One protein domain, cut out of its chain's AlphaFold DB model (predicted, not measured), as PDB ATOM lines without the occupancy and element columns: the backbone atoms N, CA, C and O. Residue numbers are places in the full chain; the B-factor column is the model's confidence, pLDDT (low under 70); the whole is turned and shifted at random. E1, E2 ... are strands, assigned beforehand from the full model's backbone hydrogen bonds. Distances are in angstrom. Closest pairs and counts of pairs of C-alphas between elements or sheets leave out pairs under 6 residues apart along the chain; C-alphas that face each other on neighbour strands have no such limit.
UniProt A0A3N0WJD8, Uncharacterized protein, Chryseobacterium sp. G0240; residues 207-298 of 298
ATOM      1  N   ILE A 207      13.928  -3.522  -6.571       84.12
ATOM      2  CA  ILE A 207      12.909  -4.327  -5.909       84.12
ATOM      3  C   ILE A 207      11.669  -4.277  -6.789       84.12
ATOM      4  O   ILE A 207      11.175  -3.193  -7.088       84.12
ATOM      5  N   SER A 208      11.168  -5.440  -7.202       91.31
ATOM      6  CA  SER A 208       9.926  -5.549  -7.970       91.31
ATOM      7  C   SER A 208       8.963  -6.510  -7.286       91.31
ATOM      8  O   SER A 208       9.371  -7.596  -6.876       91.31
ATOM      9  N   PHE A 209       7.700  -6.114  -7.145       92.69
ATOM     10  CA  PHE A 209       6.654  -6.958  -6.567       92.69
ATOM     11  C   PHE A 209       5.261  -6.600  -7.092       92.69
ATOM     12  O   PHE A 209       5.023  -5.491  -7.575       92.69
ATOM     13  N   GLU A 210       4.341  -7.554  -6.973       95.81
ATOM     14  CA  GLU A 210       2.912  -7.365  -7.228       95.81
ATOM     15  C   GLU A 210       2.189  -7.092  -5.905       95.81
ATOM     16  O   GLU A 210       2.560  -7.636  -4.860       95.81
ATOM     17  N   ALA A 211       1.160  -6.245  -5.927       95.31
ATOM     18  CA  ALA A 211       0.395  -5.909  -4.733       95.31
ATOM     19  C   ALA A 211      -1.106  -5.763  -5.007       95.31
ATOM     20  O   ALA A 211      -1.508  -5.140  -5.992       95.31
ATOM     21  N   TRP A 212      -1.913  -6.242  -4.052       95.56
ATOM     22  CA  TRP A 212      -3.375  -6.109  -4.014       95.56
ATOM     23  C   TRP A 212      -3.827  -5.277  -2.806       95.56
ATOM     24  O   TRP A 212      -4.410  -5.813  -1.860       95.56
ATOM     25  N   PRO A 213      -3.508  -3.973  -2.764       93.88
ATOM     26  CA  PRO A 213      -3.958  -3.115  -1.676       93.88
ATOM     27  C   PRO A 213      -5.490  -3.009  -1.689       93.88
ATOM     28  O   PRO A 213      -6.115  -2.942  -2.750       93.88
ATOM     29  N   GLY A 214      -6.103  -2.948  -0.507       92.88
ATOM     30  CA  GLY A 214      -7.529  -2.657  -0.394       92.88
ATOM     31  C   GLY A 214      -7.824  -1.244  -0.901       92.88
ATOM     32  O   GLY A 214      -7.289  -0.273  -0.370       92.88
ATOM     33  N   VAL A 215      -8.682  -1.122  -1.914       92.44
ATOM     34  CA  VAL A 215      -9.144   0.168  -2.447       92.44
ATOM     35  C   VAL A 215     -10.623   0.328  -2.110       92.44
ATOM     36  O   VAL A 215     -11.394  -0.605  -2.297       92.44
ATOM     37  N   SER A 216     -11.015   1.493  -1.595       93.62
ATOM     38  CA  SER A 216     -12.416   1.840  -1.327       93.62
ATOM     39  C   SER A 216     -12.629   3.317  -1.636       93.62
ATOM     40  O   SER A 216     -12.497   4.193  -0.781       93.62
ATOM     41  N   ILE A 217     -12.874   3.604  -2.911       94.75
ATOM     42  CA  ILE A 217     -13.184   4.943  -3.409       94.75
ATOM     43  C   ILE A 217     -14.665   4.954  -3.767       94.75
ATOM     44  O   ILE A 217     -15.089   4.190  -4.629       94.75
ATOM     45  N   ASN A 218     -15.441   5.840  -3.139       95.31
ATOM     46  CA  ASN A 218     -16.881   5.952  -3.362       95.31
ATOM     47  C   ASN A 218     -17.236   7.331  -3.915       95.31
ATOM     48  O   ASN A 218     -17.033   8.339  -3.239       95.31
ATOM     49  N   ASN A 219     -17.816   7.358  -5.118       95.00
ATOM     50  CA  ASN A 219     -18.385   8.554  -5.739       95.00
ATOM     51  C   ASN A 219     -17.401   9.743  -5.829       95.00
ATOM     52  O   ASN A 219     -17.774  10.897  -5.604       95.00
ATOM     53  N   LEU A 220     -16.128   9.472  -6.140       97.19
ATOM     54  CA  LEU A 220     -15.091  10.495  -6.254       97.19
ATOM     55  C   LEU A 220     -15.370  11.365  -7.479       97.19
ATOM     56  O   LEU A 220     -15.416  10.856  -8.597       97.19
ATOM     57  N   SER A 221     -15.564  12.669  -7.290       97.62
ATOM     58  CA  SER A 221     -15.877  13.585  -8.395       97.62
ATOM     59  C   SER A 221     -14.759  13.638  -9.454       97.62
ATOM     60  O   SER A 221     -13.592  13.419  -9.111       97.62
ATOM     61  N   PRO A 222     -15.077  13.972 -10.720       97.69
ATOM     62  CA  PRO A 222     -14.074  14.174 -11.767       97.69
ATOM     63  C   PRO A 222     -12.943  15.115 -11.341       97.69
ATOM     64  O   PRO A 222     -13.183  16.153 -10.718       97.69
ATOM     65  N   GLY A 223     -11.702  14.744 -11.657       96.31
ATOM     66  CA  GLY A 223     -10.500  15.517 -11.336       96.31
ATOM     67  C   GLY A 223     -10.103  15.522  -9.856       96.31
ATOM     68  O   GLY A 223      -9.129  16.181  -9.495       96.31
ATOM     69  N   LYS A 224     -10.831  14.817  -8.979       98.06
ATOM     70  CA  LYS A 224     -10.440  14.641  -7.574       98.06
ATOM     71  C   LYS A 224      -9.551  13.414  -7.401       98.06
ATOM     72  O   LYS A 224      -9.624  12.452  -8.168       98.06
ATOM     73  N   THR A 225      -8.715  13.468  -6.369       97.44
ATOM     74  CA  THR A 225      -7.675  12.477  -6.087       97.44
ATOM     75  C   THR A 225      -7.934  11.800  -4.748       97.44
ATOM     76  O   THR A 225      -8.209  12.473  -3.755       97.44
ATOM     77  N   ALA A 226      -7.790  10.480  -4.719       96.50
ATOM     78  CA  ALA A 226      -7.660   9.686  -3.508       96.50
ATOM     79  C   ALA A 226      -6.202   9.227  -3.357       96.50
ATOM     80  O   ALA A 226      -5.518   8.962  -4.346       96.50
ATOM     81  N   THR A 227      -5.715   9.143  -2.122       96.12
ATOM     82  CA  THR A 227      -4.379   8.602  -1.833       96.12
ATOM     83  C   THR A 227      -4.502   7.116  -1.525       96.12
ATOM     84  O   THR A 227      -5.415   6.725  -0.800       96.12
ATOM     85  N   LEU A 228      -3.593   6.303  -2.060       95.81
ATOM     86  CA  LEU A 228      -3.514   4.875  -1.774       95.81
ATOM     87  C   LEU A 228      -2.125   4.526  -1.249       95.81
ATOM     88  O   LEU A 228      -1.116   4.951  -1.812       95.81
ATOM     89  N   GLU A 229      -2.097   3.721  -0.195       96.00
ATOM     90  CA  GLU A 229      -0.882   3.137   0.354       96.00
ATOM     91  C   GLU A 229      -0.766   1.672  -0.082       96.00
ATOM     92  O   GLU A 229      -1.719   0.897   0.003       96.00
ATOM     93  N   ILE A 230       0.413   1.304  -0.572       96.44
ATOM     94  CA  ILE A 230       0.782  -0.033  -1.016       96.44
ATOM     95  C   ILE A 230       1.883  -0.528  -0.085       96.44
ATOM     96  O   ILE A 230       2.973   0.044  -0.040       96.44
ATOM     97  N   ALA A 231       1.600  -1.588   0.668       96.12
ATOM     98  CA  ALA A 231       2.577  -2.187   1.567       96.12
ATOM     99  C   ALA A 231       3.709  -2.864   0.779       96.12
ATOM    100  O   ALA A 231       3.459  -3.584  -0.189       96.12
ATOM    101  N   ILE A 232       4.947  -2.666   1.230       94.75
ATOM    102  CA  ILE A 232       6.125  -3.372   0.729       94.75
ATOM    103  C   ILE A 232       6.300  -4.647   1.574       94.75
ATOM    104  O   ILE A 232       6.413  -4.542   2.804       94.75
ATOM    105  N   PRO A 233       6.327  -5.851   0.963       91.94
ATOM    106  CA  PRO A 233       6.539  -7.103   1.689       91.94
ATOM    107  C   PRO A 233       7.800  -7.051   2.558       91.94
ATOM    108  O   PRO A 233       8.823  -6.537   2.119       91.94
ATOM    109  N   ALA A 234       7.760  -7.617   3.770       88.56
ATOM    110  CA  ALA A 234       8.859  -7.511   4.742       88.56
ATOM    111  C   ALA A 234      10.225  -7.974   4.193       88.56
ATOM    112  O   ALA A 234      11.246  -7.365   4.490       88.56
ATOM    113  N   ALA A 235      10.239  -9.012   3.349       78.75
ATOM    114  CA  ALA A 235      11.452  -9.528   2.707       78.75
ATOM    115  C   ALA A 235      12.015  -8.617   1.596       78.75
ATOM    116  O   ALA A 235      13.119  -8.853   1.117       78.75
ATOM    117  N   LEU A 236      11.247  -7.612   1.172       85.19
ATOM    118  CA  LEU A 236      11.537  -6.717   0.053       85.19
ATOM    119  C   LEU A 236      11.619  -5.249   0.494       85.19
ATOM    120  O   LEU A 236      11.571  -4.357  -0.347       85.19
ATOM    121  N   GLN A 237      11.700  -4.974   1.798       88.38
ATOM    122  CA  GLN A 237      11.786  -3.599   2.279       88.38
ATOM    123  C   GLN A 237      13.159  -2.994   1.940       88.38
ATOM    124  O   GLN A 237      14.180  -3.567   2.322       88.38
ATOM    125  N   PRO A 238      13.203  -1.851   1.231       85.50
ATOM    126  CA  PRO A 238      14.447  -1.144   0.931       85.50
ATOM    127  C   PRO A 238      15.131  -0.617   2.199       85.50
ATOM    128  O   PRO A 238      14.500  -0.410   3.239       85.50
ATOM    129  N   GLY A 239      16.435  -0.353   2.094       85.06
ATOM    130  CA  GLY A 239      17.247   0.169   3.195       85.06
ATOM    131  C   GLY A 239      16.999   1.651   3.496       85.06
ATOM    132  O   GLY A 239      17.316   2.121   4.589       85.06
ATOM    133  N   SER A 240      16.428   2.403   2.552       87.81
ATOM    134  CA  SER A 240      16.031   3.801   2.751       87.81
ATOM    135  C   SER A 240      14.793   4.185   1.932       87.81
ATOM    136  O   SER A 240      14.368   3.459   1.040       87.81
ATOM    137  N   THR A 241      14.224   5.367   2.187       91.44
ATOM    138  CA  THR A 241      13.137   5.945   1.370       91.44
ATOM    139  C   THR A 241      13.630   6.697   0.130       91.44
ATOM    140  O   THR A 241      12.825   7.218  -0.643       91.44
ATOM    141  N   ARG A 242      14.951   6.790  -0.078       88.69
ATOM    142  CA  ARG A 242      15.540   7.475  -1.233       88.69
ATOM    143  C   ARG A 242      15.537   6.529  -2.428       88.69
ATOM    144  O   ARG A 242      16.518   5.834  -2.672       88.69
ATOM    145  N   ALA A 243      14.446   6.543  -3.184       89.12
ATOM    146  CA  ALA A 243      14.291   5.701  -4.362       89.12
ATOM    147  C   ALA A 243      13.513   6.391  -5.489       89.12
ATOM    148  O   ALA A 243      12.674   7.262  -5.246       89.12
ATOM    149  N   ALA A 244      13.767   5.966  -6.726       91.19
ATOM    150  CA  ALA A 244      12.857   6.176  -7.843       91.19
ATOM    151  C   ALA A 244      11.829   5.039  -7.859       91.19
ATOM    152  O   ALA A 244      12.206   3.869  -7.818       91.19
ATOM    153  N   ILE A 245      10.541   5.376  -7.909       94.88
ATOM    154  CA  ILE A 245       9.455   4.396  -7.792       94.88
ATOM    155  C   ILE A 245       8.582   4.465  -9.035       94.88
ATOM    156  O   ILE A 245       8.157   5.542  -9.453       94.88
ATOM    157  N   VAL A 246       8.288   3.301  -9.599       95.25
ATOM    158  CA  VAL A 246       7.322   3.132 -10.680       95.25
ATOM    159  C   VAL A 246       6.205   2.241 -10.162       95.25
ATOM    160  O   VAL A 246       6.461   1.169  -9.621       95.25
ATOM    161  N   VAL A 247       4.965   2.694 -10.324       96.38
ATOM    162  CA  VAL A 247       3.776   1.888 -10.047       96.38
ATOM    163  C   VAL A 247       2.930   1.865 -11.305       96.38
ATOM    164  O   VAL A 247       2.535   2.919 -11.804       96.38
ATOM    165  N   SER A 248       2.660   0.671 -11.812       95.19
ATOM    166  CA  SER A 248       1.808   0.453 -12.979       95.19
ATOM    167  C   SER A 248       0.627  -0.437 -12.605       95.19
ATOM    168  O   SER A 248       0.805  -1.373 -11.825       95.19
ATOM    169  N   PRO A 249      -0.573  -0.181 -13.142       94.25
ATOM    170  CA  PRO A 249      -1.711  -1.052 -12.900       94.25
ATOM    171  C   PRO A 249      -1.516  -2.395 -13.610       94.25
ATOM    172  O   PRO A 249      -0.944  -2.453 -14.702       94.25
ATOM    173  N   ALA A 250      -2.006  -3.472 -13.004       92.94
ATOM    174  CA  ALA A 250      -2.098  -4.759 -13.676       92.94
ATOM    175  C   ALA A 250      -3.225  -4.756 -14.728       92.94
ATOM    176  O   ALA A 250      -4.097  -3.879 -14.743       92.94
ATOM    177  N   GLY A 251      -3.222  -5.741 -15.631       89.75
ATOM    178  CA  GLY A 251      -4.190  -5.805 -16.735       89.75
ATOM    179  C   GLY A 251      -5.653  -5.937 -16.285       89.75
ATOM    180  O   GLY A 251      -6.556  -5.447 -16.955       89.75
ATOM    181  N   ASP A 252      -5.883  -6.547 -15.126       90.75
ATOM    182  CA  ASP A 252      -7.184  -6.752 -14.478       90.75
ATOM    183  C   ASP A 252      -7.586  -5.611 -13.520       90.75
ATOM    184  O   ASP A 252      -8.658  -5.660 -12.913       90.75
ATOM    185  N   PHE A 253      -6.772  -4.557 -13.389       93.12
ATOM    186  CA  PHE A 253      -7.123  -3.394 -12.580       93.12
ATOM    187  C   PHE A 253      -8.352  -2.680 -13.163       93.12
ATOM    188  O   PHE A 253      -8.296  -2.020 -14.203       93.12
ATOM    189  N   ALA A 254      -9.480  -2.762 -12.451       90.31
ATOM    190  CA  ALA A 254     -10.766  -2.230 -12.910       90.31
ATOM    191  C   ALA A 254     -10.763  -0.705 -13.156       90.31
ATOM    192  O   ALA A 254     -11.619  -0.191 -13.874       90.31
ATOM    193  N   GLY A 255      -9.804   0.025 -12.575       89.94
ATOM    194  CA  GLY A 255      -9.646   1.470 -12.745       89.94
ATOM    195  C   GLY A 255      -8.879   1.898 -14.001       89.94
ATOM    196  O   GLY A 255      -8.737   3.098 -14.208       89.94
ATOM    197  N   ASN A 256      -8.398   0.973 -14.844       88.88
ATOM    198  CA  ASN A 256      -7.499   1.273 -15.973       88.88
ATOM    199  C   ASN A 256      -8.011   2.353 -16.949       88.88
ATOM    200  O   ASN A 256      -7.212   3.063 -17.553       88.88
ATOM    201  N   SER A 257      -9.330   2.496 -17.109       90.31
ATOM    202  CA  SER A 257      -9.948   3.480 -18.012       90.31
ATOM    203  C   SER A 257     -10.482   4.736 -17.316       90.31
ATOM    204  O   SER A 257     -10.891   5.681 -17.989       90.31
ATOM    205  N   SER A 258     -10.518   4.757 -15.983       93.94
ATOM    206  CA  SER A 258     -11.221   5.781 -15.197       93.94
ATOM    207  C   SER A 258     -10.356   6.449 -14.130       93.94
ATOM    208  O   SER A 258     -10.686   7.551 -13.689       93.94
ATOM    209  N   PHE A 259      -9.223   5.846 -13.762       95.88
ATOM    210  CA  PHE A 259      -8.284   6.373 -12.780       95.88
ATOM    211  C   PHE A 259      -6.861   6.425 -13.336       95.88
ATOM    212  O   PHE A 259      -6.354   5.452 -13.886       95.88
ATOM    213  N   SER A 260      -6.194   7.562 -13.134       95.38
ATOM    214  CA  SER A 260      -4.755   7.703 -13.391       95.38
ATOM    215  C   SER A 260      -3.948   7.514 -12.109       95.38
ATOM    216  O   SER A 260      -4.373   7.943 -11.032       95.38
ATOM    217  N   ILE A 261      -2.772   6.895 -12.239       96.00
ATOM    218  CA  ILE A 261      -1.787   6.739 -11.164       96.00
ATOM    219  C   ILE A 261      -0.754   7.856 -11.281       96.00
ATOM    220  O   ILE A 261      -0.213   8.104 -12.357       96.00
ATOM    221  N   SER A 262      -0.460   8.527 -10.174       96.31
ATOM    222  CA  SER A 262       0.540   9.594 -10.136       96.31
ATOM    223  C   SER A 262       1.242   9.679  -8.783       96.31
ATOM    224  O   SER A 262       0.805   9.085  -7.798       96.31
ATOM    225  N   ASN A 263       2.337  10.441  -8.744       95.62
ATOM    226  CA  ASN A 263       3.109  10.746  -7.538       95.62
ATOM    227  C   ASN A 263       3.527   9.521  -6.685       95.62
ATOM    228  O   ASN A 263       3.327   9.552  -5.462       95.62
ATOM    229  N   PRO A 264       4.082   8.451  -7.299       97.00
ATOM    230  CA  PRO A 264       4.623   7.330  -6.546       97.00
ATOM    231  C   PRO A 264       5.801   7.803  -5.689       97.00
ATOM    232  O   PRO A 264       6.766   8.379  -6.189       97.00
ATOM    233  N   ARG A 265       5.705   7.588  -4.380       95.62
ATOM    234  CA  ARG A 265       6.718   7.994  -3.398       95.62
ATOM    235  C   ARG A 265       6.708   7.046  -2.210       95.62
ATOM    236  O   ARG A 265       5.683   6.443  -1.930       95.62
ATOM    237  N   MET A 266       7.802   6.950  -1.470       94.88
ATOM    238  CA  MET A 266       7.826   6.203  -0.213       94.88
ATOM    239  C   MET A 266       7.636   7.143   0.970       94.88
ATOM    240  O   MET A 266       8.356   8.133   1.096       94.88
ATOM    241  N   ALA A 267       6.677   6.830   1.842       84.62
ATOM    242  CA  ALA A 267       6.541   7.504   3.136       84.62
ATOM    243  C   ALA A 267       7.369   6.817   4.232       84.62
ATOM    244  O   ALA A 267       7.807   7.470   5.175       84.62
ATOM    245  N   SER A 268       7.625   5.519   4.077       95.19
ATOM    246  CA  SER A 268       8.493   4.709   4.928       95.19
ATOM    247  C   SER A 268       9.172   3.623   4.086       95.19
ATOM    248  O   SER A 268       8.847   3.436   2.913       95.19
ATOM    249  N   THR A 269      10.102   2.870   4.674       93.62
ATOM    250  CA  THR A 269      10.675   1.668   4.038       93.62
ATOM    251  C   THR A 269       9.671   0.519   3.918       93.62
ATOM    252  O   THR A 269       9.962  -0.481   3.270       93.62
ATOM    253  N   SER A 270       8.481   0.647   4.509       95.75
ATOM    254  CA  SER A 270       7.438  -0.379   4.495       95.75
ATOM    255  C   SER A 270       6.273  -0.058   3.562       95.75
ATOM    256  O   SER A 270       5.392  -0.905   3.416       95.75
ATOM    257  N   SER A 271       6.222   1.130   2.949       95.81
ATOM    258  CA  SER A 271       5.115   1.481   2.061       95.81
ATOM    259  C   SER A 271       5.444   2.474   0.951       95.81
ATOM    260  O   SER A 271       6.230   3.415   1.093       95.81
ATOM    261  N   VAL A 272       4.765   2.262  -0.176       97.12
ATOM    262  CA  VAL A 272       4.675   3.184  -1.307       97.12
ATOM    263  C   VAL A 272       3.321   3.872  -1.261       97.12
ATOM    264  O   VAL A 272       2.288   3.233  -1.111       97.12
ATOM    265  N   ILE A 273       3.309   5.183  -1.445       96.81
ATOM    266  CA  ILE A 273       2.105   5.977  -1.621       96.81
ATOM    267  C   ILE A 273       1.970   6.352  -3.090       96.81
ATOM    268  O   ILE A 273       2.914   6.863  -3.693       96.81
ATOM    269  N   ILE A 274       0.771   6.167  -3.632       97.25
ATOM    270  CA  ILE A 274       0.363   6.687  -4.936       97.25
ATOM    271  C   ILE A 274      -0.879   7.569  -4.806       97.25
ATOM    272  O   ILE A 274      -1.634   7.499  -3.835       97.25
ATOM    273  N   ASN A 275      -1.111   8.380  -5.829       97.12
ATOM    274  CA  ASN A 275      -2.333   9.142  -6.012       97.12
ATOM    275  C   ASN A 275      -3.164   8.503  -7.128       97.12
ATOM    276  O   ASN A 275      -2.666   8.339  -8.244       97.12
ATOM    277  N   LEU A 276      -4.429   8.203  -6.836       96.88
ATOM    278  CA  LEU A 276      -5.433   7.766  -7.802       96.88
ATOM    279  C   LEU A 276      -6.371   8.934  -8.114       96.88
ATOM    280  O   LEU A 276      -7.156   9.350  -7.261       96.88
ATOM    281  N   THR A 277      -6.297   9.473  -9.328       97.06
ATOM    282  CA  THR A 277      -7.138  10.604  -9.753       97.06
ATOM    283  C   THR A 277      -8.226  10.120 -10.692       97.06
ATOM    284  O   THR A 277      -7.909   9.488 -11.700       97.06
ATOM    285  N   ASN A 278      -9.487  10.441 -10.389       97.44
ATOM    286  CA  ASN A 278     -10.595  10.154 -11.295       97.44
ATOM    287  C   ASN A 278     -10.464  11.034 -12.546       97.44
ATOM    288  O   ASN A 278     -10.615  12.254 -12.477       97.44
ATOM    289  N   ILE A 279     -10.185  10.399 -13.679       96.62
ATOM    290  CA  ILE A 279     -10.048  11.036 -14.996       96.62
ATOM    291  C   ILE A 279     -11.279  10.818 -15.879       96.62
ATOM    292  O   ILE A 279     -11.305  11.259 -17.025       96.62
ATOM    293  N   SER A 280     -12.304  10.138 -15.364       94.19
ATOM    294  CA  SER A 280     -13.580   9.999 -16.058       94.19
ATOM    295  C   SER A 280     -14.403  11.293 -15.983       94.19
ATOM    296  O   SER A 280     -14.204  12.135 -15.107       94.19
ATOM    297  N   GLY A 281     -15.360  11.453 -16.901       93.31
ATOM    298  CA  GLY A 281     -16.255  12.616 -16.934       93.31
ATOM    299  C   GLY A 281     -17.343  12.629 -15.851       93.31
ATOM    300  O   GLY A 281     -18.063  13.615 -15.741       93.31
ATOM    301  N   ASN A 282     -17.470  11.563 -15.052       95.12
ATOM    302  CA  ASN A 282     -18.509  11.401 -14.031       95.12
ATOM    303  C   ASN A 282     -17.897  11.031 -12.674       95.12
ATOM    304  O   ASN A 282     -16.711  10.719 -12.571       95.12
ATOM    305  N   ALA A 283     -18.701  11.056 -11.611       95.19
ATOM    306  CA  ALA A 283     -18.251  10.543 -10.324       95.19
ATOM    307  C   ALA A 283     -17.964   9.032 -10.422       95.19
ATOM    308  O   ALA A 283     -18.767   8.277 -10.971       95.19
ATOM    309  N   GLY A 284     -16.798   8.609  -9.928       93.06
ATOM    310  CA  GLY A 284     -16.282   7.249 -10.081       93.06
ATOM    311  C   GLY A 284     -16.073   6.555  -8.739       93.06
ATOM    312  O   GLY A 284     -15.629   7.179  -7.772       93.06
ATOM    313  N   SER A 285     -16.359   5.256  -8.694       94.31
ATOM    314  CA  SER A 285     -16.061   4.390  -7.548       94.31
ATOM    315  C   SER A 285     -15.071   3.297  -7.954       94.31
ATOM    316  O   SER A 285     -15.112   2.823  -9.088       94.31
ATOM    317  N   LEU A 286     -14.190   2.888  -7.040       93.81
ATOM    318  CA  LEU A 286     -13.172   1.864  -7.281       93.81
ATOM    319  C   LEU A 286     -12.973   1.008  -6.026       93.81
ATOM    320  O   LEU A 286     -12.660   1.541  -4.964       93.81
ATOM    321  N   ASN A 287     -13.114  -0.311  -6.189       92.19
ATOM    322  CA  ASN A 287     -12.991  -1.308  -5.113       92.19
ATOM    323  C   ASN A 287     -11.973  -2.424  -5.426       92.19
ATOM    324  O   ASN A 287     -11.976  -3.472  -4.786       92.19
ATOM    325  N   SER A 288     -11.138  -2.237  -6.449       88.31
ATOM    326  CA  SER A 288     -10.121  -3.203  -6.878       88.31
ATOM    327  C   SER A 288      -8.754  -2.531  -6.863       88.31
ATOM    328  O   SER A 288      -8.630  -1.386  -7.298       88.31
ATOM    329  N   GLY A 289      -7.746  -3.239  -6.358       88.75
ATOM    330  CA  GLY A 289      -6.345  -2.847  -6.409       88.75
ATOM    331  C   GLY A 289      -5.515  -4.029  -6.887       88.75
ATOM    332  O   GLY A 289      -5.552  -5.086  -6.265       88.75
ATOM    333  N   HIS A 290      -4.789  -3.854  -7.989       95.19
ATOM    334  CA  HIS A 290      -3.750  -4.774  -8.441       95.19
ATOM    335  C   HIS A 290      -2.699  -3.965  -9.207       95.19
ATOM    336  O   HIS A 290      -3.003  -3.336 -10.226       95.19
ATOM    337  N   PHE A 291      -1.480  -3.914  -8.672       96.62
ATOM    338  CA  PHE A 291      -0.402  -3.072  -9.182       96.62
ATOM    339  C   PHE A 291       0.926  -3.826  -9.225       96.62
ATOM    340  O   PHE A 291       1.233  -4.604  -8.323       96.62
ATOM    341  N   TYR A 292       1.741  -3.506 -10.226       96.69
ATOM    342  CA  TYR A 292       3.166  -3.816 -10.257       96.69
ATOM    343  C   TYR A 292       3.946  -2.624  -9.716       96.69
ATOM    344  O   TYR A 292       3.740  -1.489 -10.157       96.69
ATOM    345  N   VAL A 293       4.841  -2.877  -8.767       96.44
ATOM    346  CA  VAL A 293       5.676  -1.861  -8.128       96.44
ATOM    347  C   VAL A 293       7.137  -2.177  -8.406       96.44
ATOM    348  O   VAL A 293       7.578  -3.297  -8.166       96.44
ATOM    349  N   MET A 294       7.885  -1.178  -8.870       94.50
ATOM    350  CA  MET A 294       9.340  -1.208  -8.994       94.50
ATOM    351  C   MET A 294       9.939  -0.072  -8.160       94.50
ATOM    352  O   MET A 294       9.529   1.081  -8.292       94.50
ATOM    353  N   ILE A 295      10.925  -0.390  -7.325       92.44
ATOM    354  CA  ILE A 295      11.664   0.554  -6.481       92.44
ATOM    355  C   ILE A 295      13.142   0.452  -6.856       92.44
ATOM    356  O   ILE A 295      13.714  -0.631  -6.803       92.44
ATOM    357  N   ASN A 296      13.757   1.576  -7.221       89.00
ATOM    358  CA  ASN A 296      15.188   1.684  -7.506       89.00
ATOM    359  C   ASN A 296      15.836   2.607  -6.462       89.00
ATOM    360  O   ASN A 296      15.646   3.824  -6.523       89.00
ATOM    361  N   GLU A 297      16.570   2.045  -5.498       82.69
ATOM    362  CA  GLU A 297      17.248   2.814  -4.439       82.69
ATOM    363  C   GLU A 297      18.447   3.625  -4.970       82.69
ATOM    364  O   GLU A 297      19.185   3.165  -5.846       82.69
ATOM    365  N   PHE A 298      18.659   4.826  -4.417       70.56
ATOM    366  CA  PHE A 298      19.794   5.708  -4.741       70.56
ATOM    367  C   PHE A 298      21.059   5.390  -3.923       70.56
ATOM    368  O   PHE A 298      20.975   5.223  -2.688       70.56
TER     369      PHE A 298
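What this domain is: This is residues 207 to 298 of the 298 residues of an uncharacterized protein of Chryseobacterium sp. G0240 (UniProt A0A3N0WJD8). What is the overall shape? It is an elongated sandwich of two strongly twisted three-stranded sheets, E1 E8 E4 and E3 E6 E5, whose strands cross at 49 degrees, and the small two-stranded sheet of E2 and E7 extends it at one end. Edge strands E4 and E5 run close together along one side of the sandwich. What is it made of? The 92 printed residues hold no named helix and eight strands, E1 to E8 in order along the chain, and the class is all strand. The sheets, ordered E1 - E8 - E4, E3 - E6 - E5 and E2 - E7, are antiparallel; the whole is compact, with a radius of gyration of the C-alphas of 13.2 A, and spans 41 by 21 by 17 A.

How they stand to each other: How is the sheet with the longest strand built? E6, residues 271 to 278, is the inner strand between E3, residues 225 to 231, and E5, residues 259 to 268. N 228 and O 274 are 2.9 A apart, within hydrogen-bond range; in the hairpin of E5 and E6, N 273 and O 265 are 2.7 A apart. E5 bends by 56 degrees at residue 263. What faces that sheet? E8, residues 291 to 297, is the inner strand between E1, residues 207 to 211, and E4, residues 243 to 249; N 295 and O 207 are 2.8 A apart and N 246 and O 294 2.9 A, both within hydrogen-bond range. This sheet and the first form a sandwich, two sheets face to face, 9.4 A centre to centre where they face each other. The closest C-alphas of E4 and E5, Ile 245 and Pro 264, are 5.8 A apart, while E5 and E8 are apart. Where is the third sheet? E2, residues 217 to 220, and E7, residues 284 to 286, are antiparallel at 177 degrees, with N 217 and O 286 2.9 A apart, within hydrogen-bond range; their centres are the farthest from the mean of the C-alphas.

Where its parts are: Which strands are long? E5 measures 24.5 A, E6 22.4 A, E3 19.5 A, E4 19.4 A and E8 19.2 A from first to last C-alpha. Where are the anchor points? E1 begins at C-alpha 207, (12.909, -4.327, -5.909); E5 begins at C-alpha 259, (-8.284, 6.373, -12.780); E8 ends at C-alpha 297, (17.248, 2.814, -4.439).

The domain as a whole: How far does it reach? The two C-alphas farthest apart, of Gly 239 and Asn 282, are 41.2 A apart. Are there cuts or long links? The printed part has no cut; E3 to E4 is a long link of 11 residues. How confident is the model? The mean pLDDT of the printed part is 93.1, and no printed residue is under 70.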